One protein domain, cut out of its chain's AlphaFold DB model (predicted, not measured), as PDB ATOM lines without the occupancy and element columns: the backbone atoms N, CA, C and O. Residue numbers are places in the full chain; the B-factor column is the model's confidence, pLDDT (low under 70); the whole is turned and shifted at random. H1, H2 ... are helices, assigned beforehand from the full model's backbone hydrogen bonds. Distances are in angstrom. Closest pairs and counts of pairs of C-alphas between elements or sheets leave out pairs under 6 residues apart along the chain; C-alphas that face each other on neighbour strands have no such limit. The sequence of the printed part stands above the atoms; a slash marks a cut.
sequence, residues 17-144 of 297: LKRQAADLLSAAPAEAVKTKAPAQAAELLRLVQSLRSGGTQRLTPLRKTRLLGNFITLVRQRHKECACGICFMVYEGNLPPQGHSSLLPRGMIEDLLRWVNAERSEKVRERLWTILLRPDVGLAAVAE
ATOM      1  N   LEU A  17      71.613  -7.146  27.378       41.66
ATOM      2  CA  LEU A  17      71.981  -7.629  28.711       41.66
ATOM      3  C   LEU A  17      73.179  -8.577  28.714       41.66
ATOM      4  O   LEU A  17      73.887  -8.618  29.706       41.66
ATOM      5  N   LYS A  18      73.510  -9.284  27.627       38.91
ATOM      6  CA  LYS A  18      74.790 -10.015  27.586       38.91
ATOM      7  C   LYS A  18      75.986  -9.084  27.525       38.91
ATOM      8  O   LYS A  18      77.008  -9.452  28.065       38.91
ATOM      9  N   ARG A  19      75.878  -7.899  26.918       39.78
ATOM     10  CA  ARG A  19      76.975  -6.927  26.935       39.78
ATOM     11  C   ARG A  19      76.977  -6.163  28.246       39.78
ATOM     12  O   ARG A  19      77.967  -6.251  28.924       39.78
ATOM     13  N   GLN A  20      75.861  -5.611  28.728       36.31
ATOM     14  CA  GLN A  20      75.855  -4.903  30.020       36.31
ATOM     15  C   GLN A  20      75.963  -5.799  31.261       36.31
ATOM     16  O   GLN A  20      76.558  -5.374  32.238       36.31
ATOM     17  N   ALA A  21      75.448  -7.031  31.259       38.22
ATOM     18  CA  ALA A  21      75.667  -7.980  32.351       38.22
ATOM     19  C   ALA A  21      77.008  -8.706  32.216       38.22
ATOM     20  O   ALA A  21      77.602  -8.985  33.248       38.22
ATOM     21  N   ALA A  22      77.544  -8.966  31.008       36.94
ATOM     22  CA  ALA A  22      78.949  -9.380  30.894       36.94
ATOM     23  C   ALA A  22      79.905  -8.226  31.202       36.94
ATOM     24  O   ALA A  22      80.951  -8.496  31.761       36.94
ATOM     25  N   ASP A  23      79.549  -6.972  30.934       36.72
ATOM     26  CA  ASP A  23      80.295  -5.762  31.296       36.72
ATOM     27  C   ASP A  23      80.138  -5.479  32.795       36.72
ATOM     28  O   ASP A  23      81.104  -5.113  33.431       36.72
ATOM     29  N   LEU A  24      79.003  -5.761  33.441       38.72
ATOM     30  CA  LEU A  24      78.884  -5.730  34.911       38.72
ATOM     31  C   LEU A  24      79.562  -6.941  35.582       38.72
ATOM     32  O   LEU A  24      79.998  -6.846  36.727       38.72
ATOM     33  N   LEU A  25      79.696  -8.070  34.876       38.97
ATOM     34  CA  LEU A  25      80.476  -9.238  35.307       38.97
ATOM     35  C   LEU A  25      81.975  -9.129  34.956       38.97
ATOM     36  O   LEU A  25      82.760  -9.871  35.541       38.97
ATOM     37  N   SER A  26      82.384  -8.224  34.055       36.34
ATOM     38  CA  SER A  26      83.782  -8.023  33.617       36.34
ATOM     39  C   SER A  26      84.385  -6.664  33.998       36.34
ATOM     40  O   SER A  26      85.606  -6.553  34.053       36.34
ATOM     41  N   ALA A  27      83.568  -5.661  34.335       32.31
ATOM     42  CA  ALA A  27      83.966  -4.367  34.903       32.31
ATOM     43  C   ALA A  27      83.864  -4.329  36.436       32.31
ATOM     44  O   ALA A  27      84.274  -3.348  37.057       32.31
ATOM     45  N   ALA A  28      83.397  -5.410  37.074       33.47
ATOM     46  CA  ALA A  28      83.841  -5.692  38.432       33.47
ATOM     47  C   ALA A  28      85.370  -5.869  38.357       33.47
ATOM     48  O   ALA A  28      85.817  -6.744  37.611       33.47
ATOM     49  N   PRO A  29      86.177  -5.039  39.048       35.38
ATOM     50  CA  PRO A  29      87.626  -5.042  38.898       35.38
ATOM     51  C   PRO A  29      88.139  -6.472  39.040       35.38
ATOM     52  O   PRO A  29      87.712  -7.197  39.944       35.38
ATOM     53  N   ALA A  30      88.998  -6.862  38.098       37.31
ATOM     54  CA  ALA A  30      89.417  -8.215  37.733       37.31
ATOM     55  C   ALA A  30      90.091  -9.065  38.842       37.31
ATOM     56  O   ALA A  30      90.810 -10.013  38.547       37.31
ATOM     57  N   GLU A  31      89.835  -8.790  40.119       35.34
ATOM     58  CA  GLU A  31      90.392  -9.505  41.268       35.34
ATOM     59  C   GLU A  31      89.372 -10.342  42.066       35.34
ATOM     60  O   GLU A  31      89.755 -11.016  43.020       35.34
ATOM     61  N   ALA A  32      88.083 -10.377  41.701       38.03
ATOM     62  CA  ALA A  32      87.051 -10.978  42.564       38.03
ATOM     63  C   ALA A  32      86.336 -12.242  42.039       38.03
ATOM     64  O   ALA A  32      85.307 -12.626  42.599       38.03
ATOM     65  N   VAL A  33      86.838 -12.939  41.011       36.78
ATOM     66  CA  VAL A  33      86.134 -14.115  40.453       36.78
ATOM     67  C   VAL A  33      86.826 -15.431  40.816       36.78
ATOM     68  O   VAL A  33      87.568 -16.023  40.039       36.78
ATOM     69  N   LYS A  34      86.501 -15.948  42.006       38.38
ATOM     70  CA  LYS A  34      86.575 -17.386  42.322       38.38
ATOM     71  C   LYS A  34      85.151 -17.938  42.443       38.38
ATOM     72  O   LYS A  34      84.538 -17.788  43.492       38.38
ATOM     73  N   THR A  35      84.629 -18.514  41.353       45.91
ATOM     74  CA  THR A  35      83.630 -19.617  41.224       45.91
ATOM     75  C   THR A  35      82.340 -19.695  42.081       45.91
ATOM     76  O   THR A  35      81.457 -20.473  41.727       45.91
ATOM     77  N   LYS A  36      82.130 -18.910  43.144       49.81
ATOM     78  CA  LYS A  36      80.940 -18.962  44.029       49.81
ATOM     79  C   LYS A  36      79.822 -17.982  43.652       49.81
ATOM     80  O   LYS A  36      78.654 -18.275  43.903       49.81
ATOM     81  N   ALA A  37      80.160 -16.868  43.004       54.53
ATOM     82  CA  ALA A  37      79.217 -15.830  42.586       54.53
ATOM     83  C   ALA A  37      78.048 -16.310  41.678       54.53
ATOM     84  O   ALA A  37      76.912 -15.907  41.936       54.53
ATOM     85  N   PRO A  38      78.239 -17.202  40.675       66.38
ATOM     86  CA  PRO A  38      77.142 -17.574  39.770       66.38
ATOM     87  C   PRO A  38      76.056 -18.426  40.446       66.38
ATOM     88  O   PRO A  38      74.871 -18.275  40.149       66.38
ATOM     89  N   ALA A  39      76.427 -19.286  41.400       74.06
ATOM     90  CA  ALA A  39      75.465 -20.113  42.131       74.06
ATOM     91  C   ALA A  39      74.574 -19.271  43.062       74.06
ATOM     92  O   ALA A  39      73.367 -19.500  43.149       74.06
ATOM     93  N   GLN A  40      75.157 -18.269  43.724       76.62
ATOM     94  CA  GLN A  40      74.428 -17.376  44.625       76.62
ATOM     95  C   GLN A  40      73.474 -16.451  43.860       76.62
ATOM     96  O   GLN A  40      72.338 -16.256  44.298       76.62
ATOM     97  N   ALA A  41      73.887 -15.941  42.694       78.62
ATOM     98  CA  ALA A  41      73.026 -15.147  41.818       78.62
ATOM     99  C   ALA A  41      71.831 -15.964  41.288       78.62
ATOM    100  O   ALA A  41      70.698 -15.482  41.281       78.62
ATOM    101  N   ALA A  42      72.045 -17.234  40.927       80.62
ATOM    102  CA  ALA A  42      70.966 -18.133  40.515       80.62
ATOM    103  C   ALA A  42      69.962 -18.417  41.649       80.62
ATOM    104  O   ALA A  42      68.754 -18.497  41.415       80.62
ATOM    105  N   GLU A  43      70.433 -18.565  42.889       86.75
ATOM    106  CA  GLU A  43      69.549 -18.690  44.053       86.75
ATOM    107  C   GLU A  43      68.757 -17.405  44.322       86.75
ATOM    108  O   GLU A  43      67.570 -17.489  44.643       86.75
ATOM    109  N   LEU A  44      69.365 -16.231  44.136       88.06
ATOM    110  CA  LEU A  44      68.656 -14.956  44.231       88.06
ATOM    111  C   LEU A  44      67.555 -14.847  43.172       88.06
ATOM    112  O   LEU A  44      66.411 -14.572  43.518       88.06
ATOM    113  N   LEU A  45      67.858 -15.149  41.909       86.38
ATOM    114  CA  LEU A  45      66.859 -15.155  40.837       86.38
ATOM    115  C   LEU A  45      65.667 -16.056  41.175       86.38
ATOM    116  O   LEU A  45      64.520 -15.641  41.034       86.38
ATOM    117  N   ARG A  46      65.921 -17.260  41.705       88.81
ATOM    118  CA  ARG A  46      64.852 -18.170  42.147       88.81
ATOM    119  C   ARG A  46      64.004 -17.574  43.265       88.81
ATOM    120  O   ARG A  46      62.786 -17.744  43.238       88.81
ATOM    121  N   LEU A  47      64.621 -16.917  44.249       92.25
ATOM    122  CA  LEU A  47      63.900 -16.241  45.330       92.25
ATOM    123  C   LEU A  47      62.982 -15.151  44.766       92.25
ATOM    124  O   LEU A  47      61.787 -15.154  45.046       92.25
ATOM    125  N   VAL A  48      63.538 -14.264  43.942       90.50
ATOM    126  CA  VAL A  48      62.855 -13.085  43.394       90.50
ATOM    127  C   VAL A  48      61.714 -13.496  42.455       90.50
ATOM    128  O   VAL A  48      60.607 -12.981  42.574       90.50
ATOM    129  N   GLN A  49      61.927 -14.503  41.602       87.88
ATOM    130  CA  GLN A  49      60.874 -15.083  40.759       87.88
ATOM    131  C   GLN A  49      59.775 -15.771  41.576       87.88
ATOM    132  O   GLN A  49      58.592 -15.641  41.261       87.88
ATOM    133  N   SER A  50      60.143 -16.500  42.637       89.56
ATOM    134  CA  SER A  50      59.157 -17.139  43.521       89.56
ATOM    135  C   SER A  50      58.307 -16.099  44.241       89.56
ATOM    136  O   SER A  50      57.125 -16.334  44.463       89.56
ATOM    137  N   LEU A  51      58.901 -14.963  44.601       92.12
ATOM    138  CA  LEU A  51      58.205 -13.856  45.237       92.12
ATOM    139  C   LEU A  51      57.213 -13.203  44.262       92.12
ATOM    140  O   LEU A  51      56.017 -13.217  44.539       92.12
ATOM    141  N   ARG A  52      57.677 -12.800  43.072       88.81
ATOM    142  CA  ARG A  52      56.851 -12.145  42.040       88.81
ATOM    143  C   ARG A  52      55.676 -13.007  41.561       88.81
ATOM    144  O   ARG A  52      54.623 -12.492  41.208       88.81
ATOM    145  N   SER A  53      55.850 -14.328  41.524       88.12
ATOM    146  CA  SER A  53      54.803 -15.275  41.105       88.12
ATOM    147  C   SER A  53      53.881 -15.740  42.241       88.12
ATOM    148  O   SER A  53      53.010 -16.577  42.011       88.12
ATOM    149  N   GLY A  54      54.094 -15.285  43.482       84.56
ATOM    150  CA  GLY A  54      53.387 -15.804  44.661       84.56
ATOM    151  C   GLY A  54      53.726 -17.265  45.009       84.56
ATOM    152  O   GLY A  54      53.079 -17.888  45.852       84.56
ATOM    153  N   GLY A  55      54.757 -17.841  44.387       84.75
ATOM    154  CA  GLY A  55      55.201 -19.219  44.589       84.75
ATOM    155  C   GLY A  55      55.901 -19.482  45.927       84.75
ATOM    156  O   GLY A  55      56.153 -20.643  46.260       84.75
ATOM    157  N   THR A  56      56.198 -18.449  46.723       85.75
ATOM    158  CA  THR A  56      56.889 -18.585  48.020       85.75
ATOM    159  C   THR A  56      56.160 -19.511  48.983       85.75
ATOM    160  O   THR A  56      56.811 -20.275  49.694       85.75
ATOM    161  N   GLN A  57      54.824 -19.534  48.972       83.50
ATOM    162  CA  GLN A  57      54.032 -20.396  49.857       83.50
ATOM    163  C   GLN A  57      54.262 -21.893  49.609       83.50
ATOM    164  O   GLN A  57      54.182 -22.683  50.547       83.50
ATOM    165  N   ARG A  58      54.613 -22.281  48.375       86.06
ATOM    166  CA  ARG A  58      54.849 -23.681  47.978       86.06
ATOM    167  C   ARG A  58      56.226 -24.199  48.401       86.06
ATOM    168  O   ARG A  58      56.488 -25.397  48.321       86.06
ATOM    169  N   LEU A  59      57.129 -23.314  48.824       89.50
ATOM    170  CA  LEU A  59      58.477 -23.689  49.240       89.50
ATOM    171  C   LEU A  59      58.476 -24.232  50.671       89.50
ATOM    172  O   LEU A  59      57.847 -23.673  51.571       89.50
ATOM    173  N   THR A  60      59.262 -25.282  50.910       91.62
ATOM    174  CA  THR A  60      59.471 -25.793  52.270       91.62
ATOM    175  C   THR A  60      60.182 -24.745  53.142       91.62
ATOM    176  O   THR A  60      61.015 -23.987  52.630       91.62
ATOM    177  N   PRO A  61      59.935 -24.707  54.468       92.19
ATOM    178  CA  PRO A  61      60.601 -23.763  55.372       92.19
ATOM    179  C   PRO A  61      62.131 -23.806  55.294       92.19
ATOM    180  O   PRO A  61      62.782 -22.761  55.301       92.19
ATOM    181  N   LEU A  62      62.715 -24.999  55.135       92.00
ATOM    182  CA  LEU A  62      64.154 -25.174  54.926       92.00
ATOM    183  C   LEU A  62      64.634 -24.422  53.673       92.00
ATOM    184  O   LEU A  62      65.623 -23.690  53.715       92.00
ATOM    185  N   ARG A  63      63.910 -24.566  52.555       92.38
ATOM    186  CA  ARG A  63      64.267 -23.930  51.284       92.38
ATOM    187  C   ARG A  63      64.093 -22.414  51.343       92.38
ATOM    188  O   ARG A  63      64.982 -21.705  50.884       92.38
ATOM    189  N   LYS A  64      63.015 -21.923  51.966       95.12
ATOM    190  CA  LYS A  64      62.808 -20.490  52.245       95.12
ATOM    191  C   LYS A  64      63.983 -19.911  53.036       95.12
ATOM    192  O   LYS A  64      64.598 -18.939  52.617       95.12
ATOM    193  N   THR A  65      64.347 -20.576  54.132       93.94
ATOM    194  CA  THR A  65      65.453 -20.176  55.016       93.94
ATOM    195  C   THR A  65      66.786 -20.102  54.267       93.94
ATOM    196  O   THR A  65      67.526 -19.133  54.438       93.94
ATOM    197  N   ARG A  66      67.083 -21.089  53.408       94.00
ATOM    198  CA  ARG A  66      68.290 -21.099  52.565       94.00
ATOM    199  C   ARG A  66      68.309 -19.930  51.583       94.00
ATOM    200  O   ARG A  66      69.298 -19.207  51.547       94.00
ATOM    201  N   LEU A  67      67.228 -19.725  50.827       93.25
ATOM    202  CA  LEU A  67      67.147 -18.657  49.825       93.25
ATOM    203  C   LEU A  67      67.268 -17.265  50.461       93.25
ATOM    204  O   LEU A  67      68.047 -16.439  49.990       93.25
ATOM    205  N   LEU A  68      66.565 -17.026  51.573       94.88
ATOM    206  CA  LEU A  68      66.671 -15.776  52.331       94.88
ATOM    207  C   LEU A  68      68.067 -15.599  52.941       94.88
ATOM    208  O   LEU A  68      68.608 -14.499  52.940       94.88
ATOM    209  N   GLY A  69      68.680 -16.679  53.434       92.69
ATOM    210  CA  GLY A  69      70.055 -16.658  53.930       92.69
ATOM    211  C   GLY A  69      71.071 -16.289  52.848       92.69
ATOM    212  O   GLY A  69      71.943 -15.454  53.091       92.69
ATOM    213  N   ASN A  70      70.928 -16.856  51.650       91.44
ATOM    214  CA  ASN A  70      71.743 -16.497  50.492       91.44
ATOM    215  C   ASN A  70      71.575 -15.015  50.128       91.44
ATOM    216  O   ASN A  70      72.568 -14.315  49.954       91.44
ATOM    217  N   PHE A  71      70.340 -14.508  50.110       91.94
ATOM    218  CA  PHE A  71      70.089 -13.095  49.837       91.94
ATOM    219  C   PHE A  71      70.724 -12.167  50.882       91.94
ATOM    220  O   PHE A  71      71.462 -11.253  50.521       91.94
ATOM    221  N   ILE A  72      70.541 -12.447  52.177       91.31
ATOM    222  CA  ILE A  72      71.196 -11.691  53.260       91.31
ATOM    223  C   ILE A  72      72.721 -11.696  53.086       91.31
ATOM    224  O   ILE A  72      73.378 -10.686  53.331       91.31
ATOM    225  N   THR A  73      73.289 -12.825  52.658       89.50
ATOM    226  CA  THR A  73      74.734 -12.972  52.445       89.50
ATOM    227  C   THR A  73      75.210 -12.101  51.287       89.50
ATOM    228  O   THR A  73      76.166 -11.351  51.457       89.50
ATOM    229  N   LEU A  74      74.507 -12.126  50.151       85.00
ATOM    230  CA  LEU A  74      74.818 -11.297  48.983       85.00
ATOM    231  C   LEU A  74      74.768  -9.800  49.301       85.00
ATOM    232  O   LEU A  74      75.669  -9.059  48.918       85.00
ATOM    233  N   VAL A  75      73.754  -9.372  50.053       85.50
ATOM    234  CA  VAL A  75      73.570  -7.968  50.439       85.50
ATOM    235  C   VAL A  75      74.621  -7.497  51.451       85.50
ATOM    236  O   VAL A  75      75.002  -6.330  51.448       85.50
ATOM    237  N   ARG A  76      75.093  -8.382  52.340       83.12
ATOM    238  CA  ARG A  76      76.145  -8.054  53.322       83.12
ATOM    239  C   ARG A  76      77.553  -8.065  52.726       83.12
ATOM    240  O   ARG A  76      78.443  -7.432  53.281       83.12
ATOM    241  N   GLN A  77      77.770  -8.807  51.646       77.50
ATOM    242  CA  GLN A  77      79.055  -8.887  50.954       77.50
ATOM    243  C   GLN A  77      79.201  -7.755  49.921       77.50
ATOM    244  O   GLN A  77      78.265  -6.995  49.675       77.50
ATOM    245  N   ARG A  78      80.362  -7.664  49.251       64.69
ATOM    246  CA  ARG A  78      80.619  -6.732  48.126       64.69
ATOM    247  C   ARG A  78      79.779  -7.035  46.863       64.69
ATOM    248  O   ARG A  78      80.164  -6.679  45.760       64.69
ATOM    249  N   HIS A  79      78.641  -7.714  47.012       77.81
ATOM    250  CA  HIS A  79      77.724  -8.099  45.938       77.81
ATOM    251  C   HIS A  79      76.365  -7.390  46.040       77.81
ATOM    252  O   HIS A  79      75.437  -7.738  45.310       77.81
ATOM    253  N   LYS A  80      76.244  -6.384  46.916       81.06
ATOM    254  CA  LYS A  80      75.024  -5.589  47.112       81.06
ATOM    255  C   LYS A  80      74.490  -4.989  45.806       81.06
ATOM    256  O   LYS A  80      73.295  -5.085  45.552       81.06
ATOM    257  N   GLU A  81      75.359  -4.423  44.973       81.69
ATOM    258  CA  GLU A  81      74.986  -3.801  43.691       81.69
ATOM    259  C   GLU A  81      74.434  -4.826  42.696       81.69
ATOM    260  O   GLU A  81      73.392  -4.606  42.086       81.69
ATOM    261  N   CYS A  82      75.078  -5.991  42.599       81.56
ATOM    262  CA  CYS A  82      74.605  -7.096  41.769       81.56
ATOM    263  C   CYS A  82      73.242  -7.615  42.253       81.56
ATOM    264  O   CYS A  82      72.322  -7.798  41.456       81.56
ATOM    265  N   ALA A  83      73.080  -7.797  43.569       84.12
ATOM    266  CA  ALA A  83      71.807  -8.211  44.148       84.12
ATOM    267  C   ALA A  83      70.696  -7.179  43.890       84.12
ATOM    268  O   ALA A  83      69.596  -7.565  43.503       84.12
ATOM    269  N   CYS A  84      71.004  -5.886  44.037       85.19
ATOM    270  CA  CYS A  84      70.108  -4.778  43.706       85.19
ATOM    271  C   CYS A  84      69.676  -4.841  42.235       85.19
ATOM    272  O   CYS A  84      68.485  -4.925  41.942       85.19
ATOM    273  N   GLY A  85      70.641  -4.904  41.311       83.56
ATOM    274  CA  GLY A  85      70.378  -4.971  39.875       83.56
ATOM    275  C   GLY A  85      69.477  -6.145  39.499       83.56
ATOM    276  O   GLY A  85      68.500  -5.959  38.780       83.56
ATOM    277  N   ILE A  86      69.737  -7.341  40.041       84.31
ATOM    278  CA  ILE A  86      68.885  -8.520  39.816       84.31
ATOM    279  C   ILE A  86      67.454  -8.277  40.313       84.31
ATOM    280  O   ILE A  86      66.502  -8.597  39.600       84.31
ATOM    281  N   CYS A  87      67.282  -7.725  41.516       88.69
ATOM    282  CA  CYS A  87      65.957  -7.446  42.066       88.69
ATOM    283  C   CYS A  87      65.173  -6.460  41.188       88.69
ATOM    284  O   CYS A  87      64.030  -6.749  40.833       88.69
ATOM    285  N   PHE A  88      65.792  -5.343  40.795       86.31
ATOM    286  CA  PHE A  88      65.167  -4.318  39.954       86.31
ATOM    287  C   PHE A  88      64.842  -4.826  38.549       86.31
ATOM    288  O   PHE A  88      63.709  -4.669  38.097       86.31
ATOM    289  N   MET A  89      65.762  -5.545  37.903       84.69
ATOM    290  CA  MET A  89      65.502  -6.123  36.581       84.69
ATOM    291  C   MET A  89      64.298  -7.068  36.597       84.69
ATOM    292  O   MET A  89      63.487  -7.056  35.675       84.69
ATOM    293  N   VAL A  90      64.141  -7.885  37.643       85.81
ATOM    294  CA  VAL A  90      63.030  -8.845  37.702       85.81
ATOM    295  C   VAL A  90      61.706  -8.186  38.093       85.81
ATOM    296  O   VAL A  90      60.669  -8.666  37.644       85.81
ATOM    297  N   TYR A  91      61.694  -7.136  38.915       88.00
ATOM    298  CA  TYR A  91      60.447  -6.495  39.360       88.00
ATOM    299  C   TYR A  91      59.985  -5.347  38.467       88.00
ATOM    300  O   TYR A  91      58.796  -5.241  38.187       88.00
ATOM    301  N   GLU A  92      60.914  -4.511  38.018       85.19
ATOM    302  CA  GLU A  92      60.631  -3.272  37.286       85.19
ATOM    303  C   GLU A  92      61.042  -3.357  35.809       85.19
ATOM    304  O   GLU A  92      60.712  -2.472  35.026       85.19
ATOM    305  N   GLY A  93      61.744  -4.423  35.402       78.75
ATOM    306  CA  GLY A  93      62.195  -4.621  34.020       78.75
ATOM    307  C   GLY A  93      63.412  -3.780  33.625       78.75
ATOM    308  O   GLY A  93      63.897  -3.918  32.508       78.75
ATOM    309  N   ASN A  94      63.924  -2.947  34.534       77.88
ATOM    310  CA  ASN A  94      64.997  -1.990  34.280       77.88
ATOM    311  C   ASN A  94      66.099  -2.096  35.344       77.88
ATOM    312  O   ASN A  94      65.891  -2.646  36.427       77.88
ATOM    313  N   LEU A  95      67.281  -1.558  35.036       77.44
ATOM    314  CA  LEU A  95      68.323  -1.332  36.038       77.44
ATOM    315  C   LEU A  95      67.901  -0.210  36.995       77.44
ATOM    316  O   LEU A  95      67.122   0.667  36.612       77.44
ATOM    317  N   PRO A  96      68.405  -0.226  38.236       78.25
ATOM    318  CA  PRO A  96      67.964   0.734  39.224       78.25
ATOM    319  C   PRO A  96      68.470   2.148  38.840       78.25
ATOM    320  O   PRO A  96      69.581   2.290  38.319       78.25
ATOM    321  N   PRO A  97      67.670   3.212  39.052       76.19
ATOM    322  CA  PRO A  97      67.982   4.562  38.570       76.19
ATOM    323  C   PRO A  97      69.206   5.173  39.268       76.19
ATOM    324  O   PRO A  97      69.364   5.052  40.479       76.19
ATOM    325  N   GLN A  98      70.076   5.868  38.525       71.06
ATOM    326  CA  GLN A  98      71.307   6.447  39.087       71.06
ATOM    327  C   GLN A  98      71.022   7.302  40.336       71.06
ATOM    328  O   GLN A  98      70.182   8.197  40.306       71.06
ATOM    329  N   GLY A  99      71.725   7.018  41.437       65.75
ATOM    330  CA  GLY A  99      71.542   7.721  42.713       65.75
ATOM    331  C   GLY A  99      70.402   7.195  43.596       65.75
ATOM    332  O   GLY A  99      70.066   7.838  44.588       65.75
ATOM    333  N   HIS A 100      69.813   6.038  43.279       69.56
ATOM    334  CA  HIS A 100      68.811   5.402  44.134       69.56
ATOM    335  C   HIS A 100      69.354   5.128  45.553       69.56
ATOM    336  O   HIS A 100      70.444   4.587  45.750       69.56
ATOM    337  N   SER A 101      68.568   5.453  46.576       72.81
ATOM    338  CA  SER A 101      68.910   5.146  47.972       72.81
ATOM    339  C   SER A 101      68.462   3.742  48.399       72.81
ATOM    340  O   SER A 101      69.047   3.170  49.319       72.81
ATOM    341  N   SER A 102      67.463   3.171  47.715       83.38
ATOM    342  CA  SER A 102      66.884   1.864  48.042       83.38
ATOM    343  C   SER A 102      67.622   0.699  47.375       83.38
ATOM    344  O   SER A 102      67.975   0.742  46.199       83.38
ATOM    345  N   LEU A 103      67.805  -0.374  48.139       87.00
ATOM    346  CA  LEU A 103      68.329  -1.672  47.728       87.00
ATOM    347  C   LEU A 103      67.296  -2.501  46.959       87.00
ATOM    348  O   LEU A 103      67.673  -3.372  46.176       87.00
ATOM    349  N   LEU A 104      66.009  -2.300  47.243       91.50
ATOM    350  CA  LEU A 104      64.932  -3.119  46.705       91.50
ATOM    351  C   LEU A 104      63.911  -2.262  45.946       91.50
ATOM    352  O   LEU A 104      63.594  -1.155  46.390       91.50
ATOM    353  N   PRO A 105      63.367  -2.781  44.833       92.06
ATOM    354  CA  PRO A 105      62.278  -2.128  44.124       92.06
ATOM    355  C   PRO A 105      61.008  -2.153  44.976       92.06
ATOM    356  O   PRO A 105      60.782  -3.093  45.748       92.06
ATOM    357  N   ARG A 106      60.150  -1.141  44.814       92.56
ATOM    358  CA  ARG A 106      58.965  -0.948  45.668       92.56
ATOM    359  C   ARG A 106      58.066  -2.186  45.703       92.56
ATOM    360  O   ARG A 106      57.730  -2.664  46.784       92.56
ATOM    361  N   GLY A 107      57.748  -2.750  44.536       92.38
ATOM    362  CA  GLY A 107      56.884  -3.934  44.446       92.38
ATOM    363  C   GLY A 107      57.445  -5.154  45.187       92.38
ATOM    364  O   GLY A 107      56.693  -5.929  45.772       92.38
ATOM    365  N   MET A 108      58.774  -5.291  45.253       94.88
ATOM    366  CA  MET A 108      59.405  -6.373  46.013       94.88
ATOM    367  C   MET A 108      59.266  -6.170  47.521       94.88
ATOM    368  O   MET A 108      59.088  -7.145  48.246       94.88
ATOM    369  N   ILE A 109      59.339  -4.926  48.002       95.06
ATOM    370  CA  ILE A 109      59.126  -4.602  49.420       95.06
ATOM    371  C   ILE A 109      57.690  -4.964  49.818       95.06
ATOM    372  O   ILE A 109      57.491  -5.636  50.827       95.06
ATOM    373  N   GLU A 110      56.709  -4.604  48.988       94.75
ATOM    374  CA  GLU A 110      55.291  -4.927  49.202       94.75
ATOM    375  C   GLU A 110      55.043  -6.445  49.230       94.75
ATOM    376  O   GLU A 110      54.329  -6.948  50.102       94.75
ATOM    377  N   ASP A 111      55.658  -7.206  48.320       95.06
ATOM    378  CA  ASP A 111      55.560  -8.670  48.325       95.06
ATOM    379  C   ASP A 111      56.250  -9.305  49.545       95.06
ATOM    380  O   ASP A 111      55.741 -10.276  50.113       95.06
ATOM    381  N   LEU A 112      57.394  -8.769  49.983       95.88
ATOM    382  CA  LEU A 112      58.081  -9.232  51.193       95.88
ATOM    383  C   LEU A 112      57.266  -8.940  52.461       95.88
ATOM    384  O   LEU A 112      57.208  -9.803  53.339       95.88
ATOM    385  N   LEU A 113      56.617  -7.774  52.549       95.00
ATOM    386  CA  LEU A 113      55.712  -7.415  53.649       95.00
ATOM    387  C   LEU A 113      54.507  -8.358  53.708       95.00
ATOM    388  O   LEU A 113      54.207  -8.943  54.751       95.00
ATOM    389  N   ARG A 114      53.858  -8.592  52.563       94.31
ATOM    390  CA  ARG A 114      52.764  -9.570  52.473       94.31
ATOM    391  C   ARG A 114      53.227 -10.967  52.873       94.31
ATOM    392  O   ARG A 114      52.508 -11.679  53.574       94.31
ATOM    393  N   TRP A 115      54.433 -11.366  52.469       94.94
ATOM    394  CA  TRP A 115      54.974 -12.668  52.836       94.94
ATOM    395  C   TRP A 115      55.260 -12.772  54.337       94.94
ATOM    396  O   TRP A 115      54.821 -13.746  54.948       94.94
ATOM    397  N   VAL A 116      55.937 -11.801  54.960       95.00
ATOM    398  CA  VAL A 116      56.278 -11.897  56.391       95.00
ATOM    399  C   VAL A 116      55.032 -11.982  57.270       95.00
ATOM    400  O   VAL A 116      54.997 -12.795  58.192       95.00
ATOM    401  N   ASN A 117      53.974 -11.252  56.909       91.62
ATOM    402  CA  ASN A 117      52.712 -11.237  57.646       91.62
ATOM    403  C   ASN A 117      51.871 -12.512  57.443       91.62
ATOM    404  O   ASN A 117      51.121 -12.903  58.337       91.62
ATOM    405  N   ALA A 118      52.027 -13.209  56.313       92.31
ATOM    406  CA  ALA A 118      51.353 -14.483  56.044       92.31
ATOM    407  C   ALA A 118      52.159 -15.726  56.483       92.31
ATOM    408  O   ALA A 118      51.634 -16.846  56.503       92.31
ATOM    409  N   GLU A 119      53.448 -15.576  56.795       94.56
ATOM    410  CA  GLU A 119      54.351 -16.699  57.040       94.56
ATOM    411  C   GLU A 119      54.165 -17.311  58.437       94.56
ATOM    412  O   GLU A 119      54.264 -16.659  59.475       94.56
ATOM    413  N   ARG A 120      53.963 -18.631  58.483       91.62
ATOM    414  CA  ARG A 120      53.768 -19.361  59.745       91.62
ATOM    415  C   ARG A 120      55.089 -19.717  60.416       91.62
ATOM    416  O   ARG A 120      55.155 -19.787  61.643       91.62
ATOM    417  N   SER A 121      56.141 -19.946  59.629       93.00
ATOM    418  CA  SER A 121      57.444 -20.340  60.154       93.00
ATOM    419  C   SER A 121      58.187 -19.154  60.771       93.00
ATOM    420  O   SER A 121      58.646 -18.261  60.066       93.00
ATOM    421  N   GLU A 122      58.375 -19.198  62.089       90.38
ATOM    422  CA  GLU A 122      59.109 -18.184  62.860       90.38
ATOM    423  C   GLU A 122      60.525 -17.936  62.317       90.38
ATOM    424  O   GLU A 122      60.871 -16.809  61.988       90.38
ATOM    425  N   LYS A 123      61.295 -19.002  62.062       91.25
ATOM    426  CA  LYS A 123      62.650 -18.906  61.480       91.25
ATOM    427  C   LYS A 123      62.689 -18.212  60.114       91.25
ATOM    428  O   LYS A 123      63.713 -17.649  59.729       91.25
ATOM    429  N   VAL A 124      61.608 -18.311  59.337       94.62
ATOM    430  CA  VAL A 124      61.496 -17.624  58.044       94.62
ATOM    431  C   VAL A 124      61.135 -16.159  58.274       94.62
ATOM    432  O   VAL A 124      61.785 -15.298  57.683       94.62
ATOM    433  N   ARG A 125      60.174 -15.869  59.164       94.88
ATOM    434  CA  ARG A 125      59.798 -14.492  59.521       94.88
ATOM    435  C   ARG A 125      60.971 -13.691  60.071       94.88
ATOM    436  O   ARG A 125      61.204 -12.588  59.598       94.88
ATOM    437  N   GLU A 126      61.773 -14.263  60.965       92.62
ATOM    438  CA  GLU A 126      62.989 -13.620  61.489       92.62
ATOM    439  C   GLU A 126      63.931 -13.158  60.365       92.62
ATOM    440  O   GLU A 126      64.447 -12.038  60.378       92.62
ATOM    441  N   ARG A 127      64.135 -13.997  59.341       94.12
ATOM    442  CA  ARG A 127      64.976 -13.650  58.185       94.12
ATOM    443  C   ARG A 127      64.335 -12.596  57.293       94.12
ATOM    444  O   ARG A 127      65.053 -11.737  56.790       94.12
ATOM    445  N   LEU A 128      63.020 -12.656  57.099       96.12
ATOM    446  CA  LEU A 128      62.281 -11.642  56.350       96.12
ATOM    447  C   LEU A 128      62.366 -10.284  57.046       96.12
ATOM    448  O   LEU A 128      62.749  -9.309  56.408       96.12
ATOM    449  N   TRP A 129      62.137 -10.224  58.358       95.25
ATOM    450  CA  TRP A 129      62.308  -8.995  59.128       95.25
ATOM    451  C   TRP A 129      63.752  -8.492  59.117       95.25
ATOM    452  O   TRP A 129      63.983  -7.295  58.980       95.25
ATOM    453  N   THR A 130      64.735  -9.397  59.163       93.06
ATOM    454  CA  THR A 130      66.161  -9.044  59.025       93.06
ATOM    455  C   THR A 130      66.467  -8.362  57.691       93.06
ATOM    456  O   THR A 130      67.408  -7.574  57.613       93.06
ATOM    457  N   ILE A 131      65.724  -8.686  56.632       93.94
ATOM    458  CA  ILE A 131      65.830  -8.031  55.327       93.94
ATOM    459  C   ILE A 131      65.073  -6.702  55.350       93.94
ATOM    460  O   ILE A 131      65.661  -5.675  55.038       93.94
ATOM    461  N   LEU A 132      63.795  -6.726  55.737       95.12
ATOM    462  CA  LEU A 132      62.881  -5.583  55.680       95.12
ATOM    463  C   LEU A 132      63.346  -4.403  56.543       95.12
ATOM    464  O   LEU A 132      63.302  -3.267  56.089       95.12
ATOM    465  N   LEU A 133      63.847  -4.658  57.754       92.06
ATOM    466  CA  LEU A 133      64.271  -3.617  58.701       92.06
ATOM    467  C   LEU A 133      65.669  -3.053  58.410       92.06
ATOM    468  O   LEU A 133      66.233  -2.327  59.232       92.06
ATOM    469  N   ARG A 134      66.279  -3.401  57.272       89.50
ATOM    470  CA  ARG A 134      67.557  -2.799  56.899       89.50
ATOM    471  C   ARG A 134      67.349  -1.346  56.467       89.50
ATOM    472  O   ARG A 134      66.429  -1.069  55.700       89.50
ATOM    473  N   PRO A 135      68.258  -0.435  56.853       85.88
ATOM    474  CA  PRO A 135      68.132   0.980  56.507       85.88
ATOM    475  C   PRO A 135      68.195   1.224  54.995       85.88
ATOM    476  O   PRO A 135      67.596   2.166  54.494       85.88
ATOM    477  N   ASP A 136      68.887   0.354  54.253       86.25
ATOM    478  CA  ASP A 136      69.028   0.462  52.805       86.25
ATOM    479  C   ASP A 136      67.847  -0.116  52.019       86.25
ATOM    480  O   ASP A 136      67.819   0.053  50.813       86.25
ATOM    481  N   VAL A 137      66.873  -0.781  52.647       89.56
ATOM    482  CA  VAL A 137      65.695  -1.309  51.934       89.56
ATOM    483  C   VAL A 137      64.632  -0.239  51.697       89.56
ATOM    484  O   VAL A 137      63.829  -0.388  50.786       89.56
ATOM    485  N   GLY A 138      64.621   0.846  52.476       88.81
ATOM    486  CA  GLY A 138      63.638   1.917  52.297       88.81
ATOM    487  C   GLY A 138      62.213   1.522  52.701       88.81
ATOM    488  O   GLY A 138      61.256   2.072  52.166       88.81
ATOM    489  N   LEU A 139      62.062   0.590  53.653       92.56
ATOM    490  CA  LEU A 139      60.760   0.087  54.116       92.56
ATOM    491  C   LEU A 139      59.785   1.207  54.513       92.56
ATOM    492  O   LEU A 139      58.597   1.115  54.222       92.56
ATOM    493  N   ALA A 140      60.291   2.275  55.135       90.75
ATOM    494  CA  ALA A 140      59.489   3.405  55.605       90.75
ATOM    495  C   ALA A 140      58.761   4.157  54.477       90.75
ATOM    496  O   ALA A 140      57.757   4.809  54.730       90.75
ATOM    497  N   ALA A 141      59.237   4.058  53.231       89.19
ATOM    498  CA  ALA A 141      58.585   4.685  52.082       89.19
ATOM    499  C   ALA A 141      57.363   3.897  51.571       89.19
ATOM    500  O   ALA A 141      56.664   4.371  50.676       89.19
ATOM    501  N   VAL A 142      57.144   2.680  52.080       90.38
ATOM    502  CA  VAL A 142      56.173   1.723  51.530       90.38
ATOM    503  C   VAL A 142      55.237   1.160  52.596       90.38
ATOM    504  O   VAL A 142      54.068   0.941  52.306       90.38
ATOM    505  N   ALA A 143      55.742   0.892  53.799       92.50
ATOM    506  CA  ALA A 143      54.988   0.210  54.840       92.50
ATOM    507  C   ALA A 143      54.093   1.158  55.641       92.50
ATOM    508  O   ALA A 143      54.511   2.260  55.997       92.50
ATOM    509  N   GLU A 144      52.914   0.677  56.026       92.44
ATOM    510  CA  GLU A 144      52.115   1.300  57.076       92.44
ATOM    511  C   GLU A 144      52.531   0.778  58.461       92.44
ATOM    512  O   GLU A 144      53.134  -0.293  58.604       92.44
TER     513      GLU A 144
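Overview. This is residues 17 to 144 of the 297 residues of an uncharacterized protein of Desulfobacterales bacterium (UniProt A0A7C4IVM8). Two helices roughly side by side, H2 and H5, cross over a group of three, H4, H7 and H6, in which H7 runs beside both of the others. H1 sits off at one end of this body on a loose lead of chain, and tiny H3 is at the turn from H2 to H4. The printed part has 128 residues with seven named helices, H1 to H7 in chain order, and no named strand; the class is all helix. It is compact, with a radius of gyration of the C-alphas of 14.5 A and spans of 43 by 30 by 24 A.

Arrangement. H1, residues 17 to 26, touches no helix but is near H5, residues 80 to 92. The hub is H2, residues 37 to 52, which touches four helices. H2 and H3, residues 55 to 58, only just touch, with 3 pairs of C-alphas within 8 A, and only at the corner; the closest C-alphas are those of Ser 50 and Thr 56, 5.2 A apart. With residues 40 to 47 alone H2 touches residues 67 to 74 of H4, residues 61 to 76, at a steep tilt of 60 degrees, opposite ways; the closest C-alphas are those of Leu 47 and Leu 67, 6.0 A apart. H2 touches H5 the same way at a shallow tilt of 33 degrees, only just short of steep; the closest C-alphas are those of Val 48 and Cys 87, 6.6 A apart. With residues 48 to 52 alone it touches residues 108 to 112 of H6, residues 106 to 118, about perpendicular at 74 degrees; the closest C-alphas are those of Leu 51 and Asp 111, 6.6 A apart. H6 and H7, residues 122 to 132, are a helical hairpin with a shallow tilt of 23 degrees; the C-alphas of Val 116 and Arg 125 are the closest, 5.4 A apart. H7 touches H4 the same way at a shallow tilt of 26 degrees, closest at the C-alphas of Thr 65 and Val 124, 5.6 A apart. H2 and H7 are apart. Every O i to N i+4 pair is within hydrogen-bond range in H1, H2, H4, H5 and H6, and 6 of 7 are in H7; H3 is too short for such a pair.

Along the chain. H1 begins at C-alpha 17 (71.981, -7.629, 28.711). H2 measures 22.7 A from first to last C-alpha and H4 22.2 A; H5 measures 17.6 A, H6 18.7 A and H7 15.0 A. H7 ends at C-alpha 132 (62.881, -5.583, 55.680).

Size, cuts and confidence. The two C-alphas farthest apart, those of Ala 30 and Arg 120, are 43.4 A apart. The printed part has no cut. The link from H5 to H6, residues 93 to 105, is long. Confidence is under 70 at residues 17 to 38, 78 and 99 to 100.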